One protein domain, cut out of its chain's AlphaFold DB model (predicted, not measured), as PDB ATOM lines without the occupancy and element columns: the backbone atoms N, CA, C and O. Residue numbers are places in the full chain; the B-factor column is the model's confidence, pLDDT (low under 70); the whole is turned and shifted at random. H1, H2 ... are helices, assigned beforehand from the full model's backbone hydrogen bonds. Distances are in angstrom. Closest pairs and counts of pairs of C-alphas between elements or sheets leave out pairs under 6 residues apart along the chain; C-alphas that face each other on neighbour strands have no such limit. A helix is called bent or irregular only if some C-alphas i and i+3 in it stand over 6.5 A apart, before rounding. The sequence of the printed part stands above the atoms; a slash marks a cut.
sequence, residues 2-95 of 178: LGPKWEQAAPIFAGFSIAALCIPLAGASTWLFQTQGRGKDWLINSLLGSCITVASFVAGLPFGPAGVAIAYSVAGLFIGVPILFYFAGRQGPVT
ATOM      1  N   LEU A   2      25.739 -60.399 -24.469       63.62
ATOM      2  CA  LEU A   2      24.984 -61.171 -23.460       63.62
ATOM      3  C   LEU A   2      23.606 -61.709 -23.936       63.62
ATOM      4  O   LEU A   2      23.018 -62.564 -23.284       63.62
ATOM      5  N   GLY A   3      23.114 -61.276 -25.104       70.31
ATOM      6  CA  GLY A   3      21.831 -61.701 -25.692       70.31
ATOM      7  C   GLY A   3      20.687 -60.695 -25.462       70.31
ATOM      8  O   GLY A   3      20.848 -59.776 -24.659       70.31
ATOM      9  N   PRO A   4      19.527 -60.848 -26.137       70.75
ATOM     10  CA  PRO A   4      18.442 -59.849 -26.147       70.75
ATOM     11  C   PRO A   4      17.865 -59.532 -24.759       70.75
ATOM     12  O   PRO A   4      17.438 -58.418 -24.483       70.75
ATOM     13  N   LYS A   5      17.898 -60.501 -23.837       71.06
ATOM     14  CA  LYS A   5      17.370 -60.342 -22.470       71.06
ATOM     15  C   LYS A   5      18.199 -59.402 -21.586       71.06
ATOM     16  O   LYS A   5      17.705 -58.942 -20.564       71.06
ATOM     17  N   TRP A   6      19.443 -59.114 -21.963       73.62
ATOM     18  CA  TRP A   6      20.338 -58.264 -21.174       73.62
ATOM     19  C   TRP A   6      20.200 -56.780 -21.477       73.62
ATOM     20  O   TRP A   6      20.710 -55.953 -20.725       73.62
ATOM     21  N   GLU A   7      19.471 -56.429 -22.531       74.75
ATOM     22  CA  GLU A   7      19.172 -55.037 -22.856       74.75
ATOM     23  C   GLU A   7      18.383 -54.359 -21.720       74.75
ATOM     24  O   GLU A   7      18.651 -53.215 -21.360       74.75
ATOM     25  N   GLN A   8      17.521 -55.117 -21.033       79.19
ATOM     26  CA  GLN A   8      16.774 -54.646 -19.861       79.19
ATOM     27  C   GLN A   8      17.634 -54.479 -18.596       79.19
ATOM     28  O   GLN A   8      17.202 -53.829 -17.646       79.19
ATOM     29  N   ALA A   9      18.853 -55.029 -18.559       83.31
ATOM     30  CA  ALA A   9      19.751 -54.878 -17.416       83.31
ATOM     31  C   ALA A   9      20.481 -53.526 -17.425       83.31
ATOM     32  O   ALA A   9      20.807 -52.995 -16.363       83.31
ATOM     33  N   ALA A  10      20.703 -52.941 -18.607       83.31
ATOM     34  CA  ALA A  10      21.378 -51.655 -18.764       83.31
ATOM     35  C   ALA A  10      20.783 -50.526 -17.888       83.31
ATOM     36  O   ALA A  10      21.549 -49.915 -17.139       83.31
ATOM     37  N   PRO A  11      19.458 -50.265 -17.879       84.31
ATOM     38  CA  PRO A  11      18.881 -49.222 -17.025       84.31
ATOM     39  C   PRO A  11      19.007 -49.523 -15.523       84.31
ATOM     40  O   PRO A  11      19.130 -48.599 -14.722       84.31
ATOM     41  N   ILE A  12      19.026 -50.800 -15.127       89.12
ATOM     42  CA  ILE A  12      19.203 -51.206 -13.724       89.12
ATOM     43  C   ILE A  12      20.624 -50.858 -13.261       89.12
ATOM     44  O   ILE A  12      20.805 -50.219 -12.224       89.12
ATOM     45  N   PHE A  13      21.635 -51.224 -14.054       86.50
ATOM     46  CA  PHE A  13      23.031 -50.875 -13.772       86.50
ATOM     47  C   PHE A  13      23.271 -49.363 -13.811       86.50
ATOM     48  O   PHE A  13      23.996 -48.836 -12.964       86.50
ATOM     49  N   ALA A  14      22.630 -48.649 -14.739       86.00
ATOM     50  CA  ALA A  14      22.676 -47.191 -14.782       86.00
ATOM     51  C   ALA A  14      22.113 -46.577 -13.488       86.00
ATOM     52  O   ALA A  14      22.754 -45.708 -12.900       86.00
ATOM     53  N   GLY A  15      20.984 -47.090 -12.984       88.38
ATOM     54  CA  GLY A  15      20.427 -46.696 -11.689       88.38
ATOM     55  C   GLY A  15      21.421 -46.897 -10.542       88.38
ATOM     56  O   GLY A  15      21.725 -45.950  -9.819       88.38
ATOM     57  N   PHE A  16      22.002 -48.095 -10.426       90.00
ATOM     58  CA  PHE A  16      22.975 -48.419  -9.372       90.00
ATOM     59  C   PHE A  16      24.312 -47.683  -9.477       90.00
ATOM     60  O   PHE A  16      25.049 -47.618  -8.492       90.00
ATOM     61  N   SER A  17      24.637 -47.103 -10.632       87.75
ATOM     62  CA  SER A  17      25.880 -46.347 -10.804       87.75
ATOM     63  C   SER A  17      25.955 -45.157  -9.840       87.75
ATOM     64  O   SER A  17      27.036 -44.825  -9.359       87.75
ATOM     65  N   ILE A  18      24.810 -44.566  -9.477       86.56
ATOM     66  CA  ILE A  18      24.741 -43.514  -8.455       86.56
ATOM     67  C   ILE A  18      25.012 -44.096  -7.059       86.56
ATOM     68  O   ILE A  18      25.800 -43.526  -6.307       86.56
ATOM     69  N   ALA A  19      24.430 -45.251  -6.712       87.56
ATOM     70  CA  ALA A  19      24.711 -45.912  -5.434       87.56
ATOM     71  C   ALA A  19      26.189 -46.300  -5.283       87.56
ATOM     72  O   ALA A  19      26.733 -46.223  -4.180       87.56
ATOM     73  N   ALA A  20      26.862 -46.661  -6.380       86.38
ATOM     74  CA  ALA A  20      28.285 -46.982  -6.370       86.38
ATOM     75  C   ALA A  20      29.156 -45.818  -5.854       86.38
ATOM     76  O   ALA A  20      30.190 -46.061  -5.233       86.38
ATOM     77  N   LEU A  21      28.711 -44.566  -6.023       84.94
ATOM     78  CA  LEU A  21      29.383 -43.378  -5.483       84.94
ATOM     79  C   LEU A  21      29.342 -43.320  -3.953       84.94
ATOM     80  O   LEU A  21      30.268 -42.812  -3.321       84.94
ATOM     81  N   CYS A  22      28.283 -43.856  -3.348       86.38
ATOM     82  CA  CYS A  22      28.075 -43.828  -1.904       86.38
ATOM     83  C   CYS A  22      28.926 -44.874  -1.166       86.38
ATOM     84  O   CYS A  22      29.249 -44.680   0.005       86.38
ATOM     85  N   ILE A  23      29.328 -45.960  -1.837       88.06
ATOM     86  CA  ILE A  23      30.109 -47.061  -1.248       88.06
ATOM     87  C   ILE A  23      31.445 -46.588  -0.641       88.06
ATOM     88  O   ILE A  23      31.679 -46.860   0.541       88.06
ATOM     89  N   PRO A  24      32.331 -45.875  -1.367       87.00
ATOM     90  CA  PRO A  24      33.596 -45.417  -0.789       87.00
ATOM     91  C   PRO A  24      33.390 -44.413   0.352       87.00
ATOM     92  O   PRO A  24      34.167 -44.408   1.308       87.00
ATOM     93  N   LEU A  25      32.326 -43.601   0.293       87.62
ATOM     94  CA  LEU A  25      31.970 -42.671   1.367       87.62
ATOM     95  C   LEU A  25      31.588 -43.434   2.642       87.62
ATOM     96  O   LEU A  25      32.108 -43.142   3.717       87.62
ATOM     97  N   ALA A  26      30.748 -44.464   2.506       87.56
ATOM     98  CA  ALA A  26      30.372 -45.354   3.600       87.56
ATOM     99  C   ALA A  26      31.578 -46.089   4.199       87.56
ATOM    100  O   ALA A  26      31.690 -46.182   5.424       87.56
ATOM    101  N   GLY A  27      32.506 -46.561   3.361       88.81
ATOM    102  CA  GLY A  27      33.747 -47.197   3.807       88.81
ATOM    103  C   GLY A  27      34.613 -46.260   4.651       88.81
ATOM    104  O   GLY A  27      34.976 -46.602   5.777       88.81
ATOM    105  N   ALA A  28      34.865 -45.044   4.160       88.00
ATOM    106  CA  ALA A  28      35.650 -44.043   4.881       88.00
ATOM    107  C   ALA A  28      35.015 -43.663   6.230       88.00
ATOM    108  O   ALA A  28      35.699 -43.634   7.254       88.00
ATOM    109  N   SER A  29      33.700 -43.428   6.263       88.50
ATOM    110  CA  SER A  29      32.982 -43.142   7.510       88.50
ATOM    111  C   SER A  29      32.993 -44.327   8.475       88.50
ATOM    112  O   SER A  29      33.126 -44.135   9.681       88.50
ATOM    113  N   THR A  30      32.918 -45.557   7.966       89.00
ATOM    114  CA  THR A  30      33.008 -46.766   8.797       89.00
ATOM    115  C   THR A  30      34.363 -46.863   9.495       89.00
ATOM    116  O   THR A  30      34.408 -47.143  10.693       89.00
ATOM    117  N   TRP A  31      35.465 -46.557   8.804       89.62
ATOM    118  CA  TRP A  31      36.788 -46.501   9.433       89.62
ATOM    119  C   TRP A  31      36.887 -45.417  10.513       89.62
ATOM    120  O   TRP A  31      37.498 -45.653  11.557       89.62
ATOM    121  N   LEU A  32      36.241 -44.260  10.324       88.94
ATOM    122  CA  LEU A  32      36.163 -43.230  11.369       88.94
ATOM    123  C   LEU A  32      35.446 -43.747  12.622       88.94
ATOM    124  O   LEU A  32      35.932 -43.533  13.730       88.94
ATOM    125  N   PHE A  33      34.336 -44.472  12.468       88.31
ATOM    126  CA  PHE A  33      33.648 -45.060  13.619       88.31
ATOM    127  C   PHE A  33      34.487 -46.135  14.316       88.31
ATOM    128  O   PHE A  33      34.558 -46.146  15.545       88.31
ATOM    129  N   GLN A  34      35.146 -47.015  13.553       89.12
ATOM    130  CA  GLN A  34      35.957 -48.102  14.111       89.12
ATOM    131  C   GLN A  34      37.172 -47.580  14.886       89.12
ATOM    132  O   GLN A  34      37.400 -47.992  16.020       89.12
ATOM    133  N   THR A  35      37.915 -46.631  14.313       90.06
ATOM    134  CA  THR A  35      39.119 -46.057  14.949       90.06
ATOM    135  C   THR A  35      38.810 -45.266  16.222       90.06
ATOM    136  O   THR A  35      39.673 -45.135  17.082       90.06
ATOM    137  N   GLN A  36      37.578 -44.773  16.371       88.31
ATOM    138  CA  GLN A  36      37.128 -44.006  17.536       88.31
ATOM    139  C   GLN A  36      36.357 -44.854  18.562       88.31
ATOM    140  O   GLN A  36      35.841 -44.309  19.535       88.31
ATOM    141  N   GLY A  37      36.212 -46.168  18.346       87.75
ATOM    142  CA  GLY A  37      35.411 -47.036  19.221       87.75
ATOM    143  C   GLY A  37      33.909 -46.712  19.215       87.75
ATOM    144  O   GLY A  37      33.176 -47.096  20.127       87.75
ATOM    145  N   ARG A  38      33.412 -46.014  18.186       88.25
ATOM    146  CA  ARG A  38      32.028 -45.516  18.085       88.25
ATOM    147  C   ARG A  38      31.078 -46.556  17.490       88.25
ATOM    148  O   ARG A  38      30.297 -46.274  16.582       88.25
ATOM    149  N   GLY A  39      31.119 -47.772  18.032       87.94
ATOM    150  CA  GLY A  39      30.291 -48.888  17.565       87.94
ATOM    151  C   GLY A  39      28.787 -48.612  17.674       87.94
ATOM    152  O   GLY A  39      28.026 -49.004  16.794       87.94
ATOM    153  N   LYS A  40      28.355 -47.872  18.708       89.00
ATOM    154  CA  LYS A  40      26.944 -47.489  18.887       89.00
ATOM    155  C   LYS A  40      26.444 -46.574  17.766       89.00
ATOM    156  O   LYS A  40      25.357 -46.802  17.243       89.00
ATOM    157  N   ASP A  41      27.235 -45.575  17.378       89.56
ATOM    158  CA  ASP A  41      26.868 -44.662  16.288       89.56
ATOM    159  C   ASP A  41      26.832 -45.402  14.949       89.56
ATOM    160  O   ASP A  41      25.913 -45.204  14.156       89.56
ATOM    161  N   TRP A  42      27.780 -46.316  14.726       90.38
ATOM    162  CA  TRP A  42      27.781 -47.178  13.545       90.38
ATOM    163  C   TRP A  42      26.560 -48.106  13.495       90.38
ATOM    164  O   TRP A  42      25.953 -48.254  12.433       90.38
ATOM    165  N   LEU A  43      26.152 -48.681  14.631       92.00
ATOM    166  CA  LEU A  43      24.950 -49.512  14.730       92.00
ATOM    167  C   LEU A  43      23.691 -48.704  14.391       92.00
ATOM    168  O   LEU A  43      22.897 -49.134  13.558       92.00
ATOM    169  N   ILE A  44      23.527 -47.517  14.987       92.69
ATOM    170  CA  ILE A  44      22.389 -46.624  14.712       92.69
ATOM    171  C   ILE A  44      22.367 -46.235  13.232       92.69
ATOM    172  O   ILE A  44      21.327 -46.330  12.583       92.69
ATOM    173  N   ASN A  45      23.515 -45.850  12.674       91.81
ATOM    174  CA  ASN A  45      23.616 -45.493  11.266       91.81
ATOM    175  C   ASN A  45      23.284 -46.677  10.341       91.81
ATOM    176  O   ASN A  45      22.619 -46.497   9.324       91.81
ATOM    177  N   SER A  46      23.702 -47.892  10.700       90.94
ATOM    178  CA  SER A  46      23.405 -49.110   9.932       90.94
ATOM    179  C   SER A  46      21.923 -49.491   9.997       90.94
ATOM    180  O   SER A  46      21.346 -49.899   8.988       90.94
ATOM    181  N   LEU A  47      21.281 -49.305  11.155       94.75
ATOM    182  CA  LEU A  47      19.834 -49.471  11.310       94.75
ATOM    183  C   LEU A  47      19.066 -48.464  10.449       94.75
ATOM    184  O   LEU A  47      18.196 -48.862   9.677       94.75
ATOM    185  N   LEU A  48      19.429 -47.179  10.512       93.50
ATOM    186  CA  LEU A  48      18.834 -46.144   9.662       93.50
ATOM    187  C   LEU A  48      19.036 -46.459   8.175       93.50
ATOM    188  O   LEU A  48      18.081 -46.398   7.405       93.50
ATOM    189  N   GLY A  49      20.243 -46.869   7.777       91.88
ATOM    190  CA  GLY A  49      20.545 -47.288   6.407       91.88
ATOM    191  C   GLY A  49      19.691 -48.470   5.940       91.88
ATOM    192  O   GLY A  49      19.211 -48.477   4.805       91.88
ATOM    193  N   SER A  50      19.435 -49.435   6.824       93.00
ATOM    194  CA  SER A  50      18.572 -50.586   6.532       93.00
ATOM    195  C   SER A  50      17.116 -50.154   6.335       93.00
ATOM    196  O   SER A  50      16.498 -50.529   5.341       93.00
ATOM    197  N   CYS A  51      16.589 -49.294   7.213       95.12
ATOM    198  CA  CYS A  51      15.247 -48.723   7.071       95.12
ATOM    199  C   CYS A  51      15.092 -47.932   5.765       95.12
ATOM    200  O   CYS A  51      14.107 -48.112   5.051       95.12
ATOM    201  N   ILE A  52      16.080 -47.099   5.420       94.38
ATOM    202  CA  ILE A  52      16.096 -46.337   4.162       94.38
ATOM    203  C   ILE A  52      16.087 -47.290   2.966       94.38
ATOM    204  O   ILE A  52      15.325 -47.080   2.025       94.38
ATOM    205  N   THR A  53      16.889 -48.354   3.005       93.00
ATOM    206  CA  THR A  53      16.959 -49.351   1.926       93.00
ATOM    207  C   THR A  53      15.611 -50.033   1.713       93.00
ATOM    208  O   THR A  53      15.111 -50.063   0.590       93.00
ATOM    209  N   VAL A  54      14.981 -50.513   2.790       95.56
ATOM    210  CA  VAL A  54      13.658 -51.154   2.730       95.56
ATOM    211  C   VAL A  54      12.607 -50.181   2.197       95.56
ATOM    212  O   VAL A  54      11.888 -50.520   1.259       95.56
ATOM    213  N   ALA A  55      12.552 -48.956   2.727       94.94
ATOM    214  CA  ALA A  55      11.613 -47.935   2.263       94.94
ATOM    215  C   ALA A  55      11.806 -47.612   0.772       94.94
ATOM    216  O   ALA A  55      10.833 -47.484   0.032       94.94
ATOM    217  N   SER A  56      13.057 -47.553   0.314       92.69
ATOM    218  CA  SER A  56      13.391 -47.295  -1.090       92.69
ATOM    219  C   SER A  56      12.954 -48.433  -2.003       92.69
ATOM    220  O   SER A  56      12.450 -48.187  -3.095       92.69
ATOM    221  N   PHE A  57      13.117 -49.682  -1.564       93.31
ATOM    222  CA  PHE A  57      12.669 -50.844  -2.328       93.31
ATOM    223  C   PHE A  57      11.148 -50.903  -2.421       93.31
ATOM    224  O   PHE A  57      10.625 -51.132  -3.507       93.31
ATOM    225  N   VAL A  58      10.440 -50.624  -1.323       95.81
ATOM    226  CA  VAL A  58       8.972 -50.541  -1.318       95.81
ATOM    227  C   VAL A  58       8.486 -49.425  -2.247       95.81
ATOM    228  O   VAL A  58       7.585 -49.652  -3.050       95.81
ATOM    229  N   ALA A  59       9.117 -48.248  -2.201       93.88
ATOM    230  CA  ALA A  59       8.778 -47.123  -3.073       93.88
ATOM    231  C   ALA A  59       9.114 -47.378  -4.554       93.88
ATOM    232  O   ALA A  59       8.418 -46.884  -5.439       93.88
ATOM    233  N   GLY A  60      10.172 -48.145  -4.837       91.31
ATOM    234  CA  GLY A  60      10.609 -48.477  -6.194       91.31
ATOM    235  C   GLY A  60       9.867 -49.655  -6.830       91.31
ATOM    236  O   GLY A  60       9.807 -49.739  -8.056       91.31
ATOM    237  N   LEU A  61       9.267 -50.538  -6.023       92.38
ATOM    238  CA  LEU A  61       8.528 -51.721  -6.470       92.38
ATOM    239  C   LEU A  61       7.467 -51.449  -7.563       92.38
ATOM    240  O   LEU A  61       7.458 -52.201  -8.539       92.38
ATOM    241  N   PRO A  62       6.617 -50.397  -7.486       93.31
ATOM    242  CA  PRO A  62       5.619 -50.120  -8.529       93.31
ATOM    243  C   PRO A  62       6.221 -49.756  -9.895       93.31
ATOM    244  O   PRO A  62       5.545 -49.881 -10.912       93.31
ATOM    245  N   PHE A  63       7.486 -49.339  -9.939       89.44
ATOM    246  CA  PHE A  63       8.194 -48.945 -11.162       89.44
ATOM    247  C   PHE A  63       9.090 -50.069 -11.718       89.44
ATOM    248  O   PHE A  63       9.850 -49.859 -12.666       89.44
ATOM    249  N   GLY A  64       9.024 -51.267 -11.128       90.00
ATOM    250  CA  GLY A  64       9.824 -52.423 -11.521       90.00
ATOM    251  C   GLY A  64      11.300 -52.347 -11.090       90.00
ATOM    252  O   GLY A  64      11.701 -51.461 -10.333       90.00
ATOM    253  N   PRO A  65      12.151 -53.276 -11.570       89.31
ATOM    254  CA  PRO A  65      13.532 -53.422 -11.095       89.31
ATOM    255  C   PRO A  65      14.414 -52.182 -11.302       89.31
ATOM    256  O   PRO A  65      15.233 -51.850 -10.445       89.31
ATOM    257  N   ALA A  66      14.238 -51.470 -12.419       90.06
ATOM    258  CA  ALA A  66      14.968 -50.231 -12.681       90.06
ATOM    259  C   ALA A  66      14.559 -49.119 -11.702       90.06
ATOM    260  O   ALA A  66      15.414 -48.397 -11.191       90.06
ATOM    261  N   GLY A  67      13.266 -49.029 -11.375       90.31
ATOM    262  CA  GLY A  67      12.754 -48.093 -10.380       90.31
ATOM    263  C   GLY A  67      13.300 -48.353  -8.979       90.31
ATOM    264  O   GLY A  67      13.680 -47.409  -8.295       90.31
ATOM    265  N   VAL A  68      13.436 -49.621  -8.582       93.81
ATOM    266  CA  VAL A  68      14.092 -50.014  -7.320       93.81
ATOM    267  C   VAL A  68      15.548 -49.545  -7.277       93.81
ATOM    268  O   VAL A  68      15.967 -48.947  -6.285       93.81
ATOM    269  N   ALA A  69      16.310 -49.763  -8.353       92.56
ATOM    270  CA  ALA A  69      17.708 -49.339  -8.432       92.56
ATOM    271  C   ALA A  69      17.860 -47.812  -8.329       92.56
ATOM    272  O   ALA A  69      18.738 -47.319  -7.614       92.56
ATOM    273  N   ILE A  70      16.987 -47.058  -9.002       92.62
ATOM    274  CA  ILE A  70      16.978 -45.591  -8.953       92.62
ATOM    275  C   ILE A  70      16.553 -45.104  -7.564       92.62
ATOM    276  O   ILE A  70      17.267 -44.302  -6.969       92.62
ATOM    277  N   ALA A  71      15.445 -45.611  -7.017       93.62
ATOM    278  CA  ALA A  71      14.934 -45.213  -5.706       93.62
ATOM    279  C   ALA A  71      15.973 -45.453  -4.603       93.62
ATOM    280  O   ALA A  71      16.246 -44.553  -3.811       93.62
ATOM    281  N   TYR A  72      16.614 -46.625  -4.602       93.69
ATOM    282  CA  TYR A  72      17.698 -46.947  -3.675       93.69
ATOM    283  C   TYR A  72      18.882 -45.992  -3.807       93.69
ATOM    284  O   TYR A  72      19.390 -45.486  -2.808       93.69
ATOM    285  N   SER A  73      19.311 -45.712  -5.036       93.31
ATOM    286  CA  SER A  73      20.476 -44.861  -5.271       93.31
ATOM    287  C   SER A  73      20.216 -43.402  -4.901       93.31
ATOM    288  O   SER A  73      21.065 -42.762  -4.282       93.31
ATOM    289  N   VAL A  74      19.024 -42.889  -5.217       93.12
ATOM    290  CA  VAL A  74      18.582 -41.537  -4.856       93.12
ATOM    291  C   VAL A  74      18.442 -41.415  -3.339       93.12
ATOM    292  O   VAL A  74      19.009 -40.501  -2.748       93.12
ATOM    293  N   ALA A  75      17.759 -42.351  -2.678       93.38
ATOM    294  CA  ALA A  75      17.617 -42.324  -1.224       93.38
ATOM    295  C   ALA A  75      18.970 -42.479  -0.510       93.38
ATOM    296  O   ALA A  75      19.248 -41.778   0.461       93.38
ATOM    297  N   GLY A  76      19.848 -43.345  -1.015       90.12
ATOM    298  CA  GLY A  76      21.206 -43.498  -0.505       90.12
ATOM    299  C   GLY A  76      22.005 -42.197  -0.590       90.12
ATOM    300  O   GLY A  76      22.634 -41.806   0.390       90.12
ATOM    301  N   LEU A  77      21.938 -41.495  -1.724       90.12
ATOM    302  CA  LEU A  77      22.672 -40.249  -1.938       90.12
ATOM    303  C   LEU A  77      22.094 -39.065  -1.148       90.12
ATOM    304  O   LEU A  77      22.851 -38.319  -0.535       90.12
ATOM    305  N   PHE A  78      20.773 -38.877  -1.156       91.50
ATOM    306  CA  PHE A  78      20.133 -37.690  -0.575       91.50
ATOM    307  C   PHE A  78      19.729 -37.844   0.891       91.50
ATOM    308  O   PHE A  78      19.545 -36.840   1.571       91.50
ATOM    309  N   ILE A  79      19.591 -39.072   1.392       92.12
ATOM    310  CA  ILE A  79      19.194 -39.338   2.782       92.12
ATOM    311  C   ILE A  79      20.325 -40.070   3.506       92.12
ATOM    312  O   ILE A  79      20.785 -39.617   4.554       92.12
ATOM    313  N   GLY A  80      20.827 -41.161   2.923       90.19
ATOM    314  CA  GLY A  80      21.872 -41.990   3.529       90.19
ATOM    315  C   GLY A  80      23.184 -41.240   3.771       90.19
ATOM    316  O   GLY A  80      23.682 -41.227   4.896       90.19
ATOM    317  N   VAL A  81      23.735 -40.582   2.744       90.31
ATOM    318  CA  VAL A  81      25.018 -39.861   2.840       90.31
ATOM    319  C   VAL A  81      24.958 -38.689   3.832       90.31
ATOM    320  O   VAL A  81      25.855 -38.607   4.673       90.31
ATOM    321  N   PRO A  82      23.934 -37.809   3.833       90.81
ATOM    322  CA  PRO A  82      23.844 -36.740   4.827       90.81
ATOM    323  C   PRO A  82      23.751 -37.244   6.267       90.81
ATOM    324  O   PRO A  82      24.436 -36.705   7.137       90.81
ATOM    325  N   ILE A  83      22.961 -38.295   6.521       91.19
ATOM    326  CA  ILE A  83      22.865 -38.917   7.851       91.19
ATOM    327  C   ILE A  83      24.230 -39.471   8.263       91.19
ATOM    328  O   ILE A  83      24.730 -39.144   9.341       91.19
ATOM    329  N   LEU A  84      24.870 -40.240   7.380       90.50
ATOM    330  CA  LEU A  84      26.189 -40.815   7.617       90.50
ATOM    331  C   LEU A  84      27.224 -39.738   7.946       90.50
ATOM    332  O   LEU A  84      27.982 -39.878   8.904       90.50
ATOM    333  N   PHE A  85      27.252 -38.654   7.171       90.56
ATOM    334  CA  PHE A  85      28.204 -37.563   7.356       90.56
ATOM    335  C   PHE A  85      27.941 -36.797   8.639       90.56
ATOM    336  O   PHE A  85      28.896 -36.456   9.332       90.56
ATOM    337  N   TYR A  86      26.672 -36.580   8.988       89.62
ATOM    338  CA  TYR A  86      26.297 -35.977  10.257       89.62
ATOM    339  C   TYR A  86      26.810 -36.804  11.437       89.62
ATOM    340  O   TYR A  86      27.518 -36.273  12.290       89.62
ATOM    341  N   PHE A  87      26.534 -38.112  11.466       88.12
ATOM    342  CA  PHE A  87      27.031 -38.974  12.537       88.12
ATOM    343  C   PHE A  87      28.558 -39.053  12.538       88.12
ATOM    344  O   PHE A  87      29.163 -38.899  13.597       88.12
ATOM    345  N   ALA A  88      29.198 -39.227  11.381       88.31
ATOM    346  CA  ALA A  88      30.652 -39.321  11.291       88.31
ATOM    347  C   ALA A  88      31.339 -38.046  11.807       88.31
ATOM    348  O   ALA A  88      32.279 -38.145  12.592       88.31
ATOM    349  N   GLY A  89      30.834 -36.869  11.429       85.88
ATOM    350  CA  GLY A  89      31.468 -35.583  11.715       85.88
ATOM    351  C   GLY A  89      31.008 -34.859  12.986       85.88
ATOM    352  O   GLY A  89      31.528 -33.788  13.285       85.88
ATOM    353  N   ARG A  90      30.024 -35.386  13.730       85.75
ATOM    354  CA  ARG A  90      29.524 -34.759  14.973       85.75
ATOM    355  C   ARG A  90      30.511 -34.857  16.138       85.75
ATOM    356  O   ARG A  90      30.448 -34.051  17.061       85.75
ATOM    357  N   GLN A  91      31.365 -35.876  16.145       78.44
ATOM    358  CA  GLN A  91      32.298 -36.147  17.235       78.44
ATOM    359  C   GLN A  91      33.645 -36.592  16.669       78.44
ATOM    360  O   GLN A  91      33.694 -37.377  15.722       78.44
ATOM    361  N   GLY A  92      34.731 -36.112  17.277       82.75
ATOM    362  CA  GLY A  92      36.100 -36.423  16.875       82.75
ATOM    363  C   GLY A  92      36.788 -35.290  16.101       82.75
ATOM    364  O   GLY A  92      36.272 -34.176  16.035       82.75
ATOM    365  N   PRO A  93      37.978 -35.559  15.537       83.00
ATOM    366  CA  PRO A  93      38.820 -34.552  14.886       83.00
ATOM    367  C   PRO A  93      38.378 -34.187  13.460       83.00
ATOM    368  O   PRO A  93      38.930 -33.262  12.876       83.00
ATOM    369  N   VAL A  94      37.429 -34.927  12.879       86.75
ATOM    370  CA  VAL A  94      36.916 -34.695  11.522       86.75
ATOM    371  C   VAL A  94      35.518 -34.115  11.638       86.75
ATOM    372  O   VAL A  94      34.644 -34.753  12.220       86.75
ATOM    373  N   THR A  95      35.296 -32.930  11.075       88.81
ATOM    374  CA  THR A  95      33.981 -32.282  11.112       88.81
ATOM    375  C   THR A  95      33.113 -32.690   9.921       88.81
ATOM    376  O   THR A  95      33.600 -33.135   8.879       88.81
TER     377      THR A  95
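AT A GLANCE: This is residues 2 to 95 of the 178 residues of the protein "Polysacc_synt_C domain-containing protein" of Verrucomicrobia bacterium (UniProt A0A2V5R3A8). A rod of three nearly side-by-side helical lengths: the long helix H2 folds back on itself into arms H2a and H2b, and the bent helix H1 packs along H2b, which lies between H1a and H2a. Residues 2 to 7 stick out at one end. The printed part has 94 residues with two named helices, H1 then H2, and no named strand: all helix. It is loose, with a radius of gyration of the C-alphas of 15.5 A and spans of 52 by 25 by 17 A.

HOW THE PARTS SIT: H2, residues 39 to 89, was assigned as one helix by its hydrogen bonds but is bent, with C-alphas 62 and 65 9.0 A apart; its arms are H2a, residues 39 to 62, and H2b, residues 65 to 89. They touch, closest at the C-alphas of Gly 60 and Val 68, 4.0 A, at a shallow tilt of 22 degrees, opposite ways. H1, residues 9 to 35, likewise assigned as one helix, is bent, with C-alphas 21 and 24 6.6 A apart, into H1a, residues 9 to 21, and H1b, residues 24 to 35. H1a touches H2b, closest at the C-alphas of Ala 19 and Ser 73, 4.4 A, at a shallow tilt of 2 degrees, the same way; H1a and H2a are apart. H1b touches H2b, whose residues 81 to 88 alone take part, closest at the C-alphas of Ser 29 and Ala 88, 5.9 A; the tilt of 36 degrees is only just steep. H1b and H2a form a helical hairpin at 25 degrees, touching through residues 30 to 33 and 39 to 42 alone, closest at the C-alphas of Phe 33 and Trp 42, 6.2 A. The packing is mostly aligned, 3 of 4 touching pairs being at a shallow tilt. Every O i to N i+4 pair is within hydrogen-bond range in H1b, against 6 of 9 in H1a, 19 of 20 in H2a and 19 of 21 in H2b.

IN THESE COORDINATES: H2a measures 35.9 A from C-alpha 39 to C-alpha 62 and is irregular, C-alphas 59 and 62 being 7.0 A apart. H2b measures 34.1 A, has a kink of 29 degrees near residue 80 and ends with C-alpha 89 at (31.468, -35.583, 11.715). H1a, 19.2 A, begins with C-alpha 9 at (19.751, -54.878, -17.416), and H1b measures 16.7 A.

THE WHOLE: The C-alphas farthest apart, of Pro 4 and Pro 93, are 52.3 A apart. The printed part has no cut, and the link from H1 to H2 is tight, with 3 residues. The mean pLDDT of the printed part is 88.4, and residue 2 is under 70.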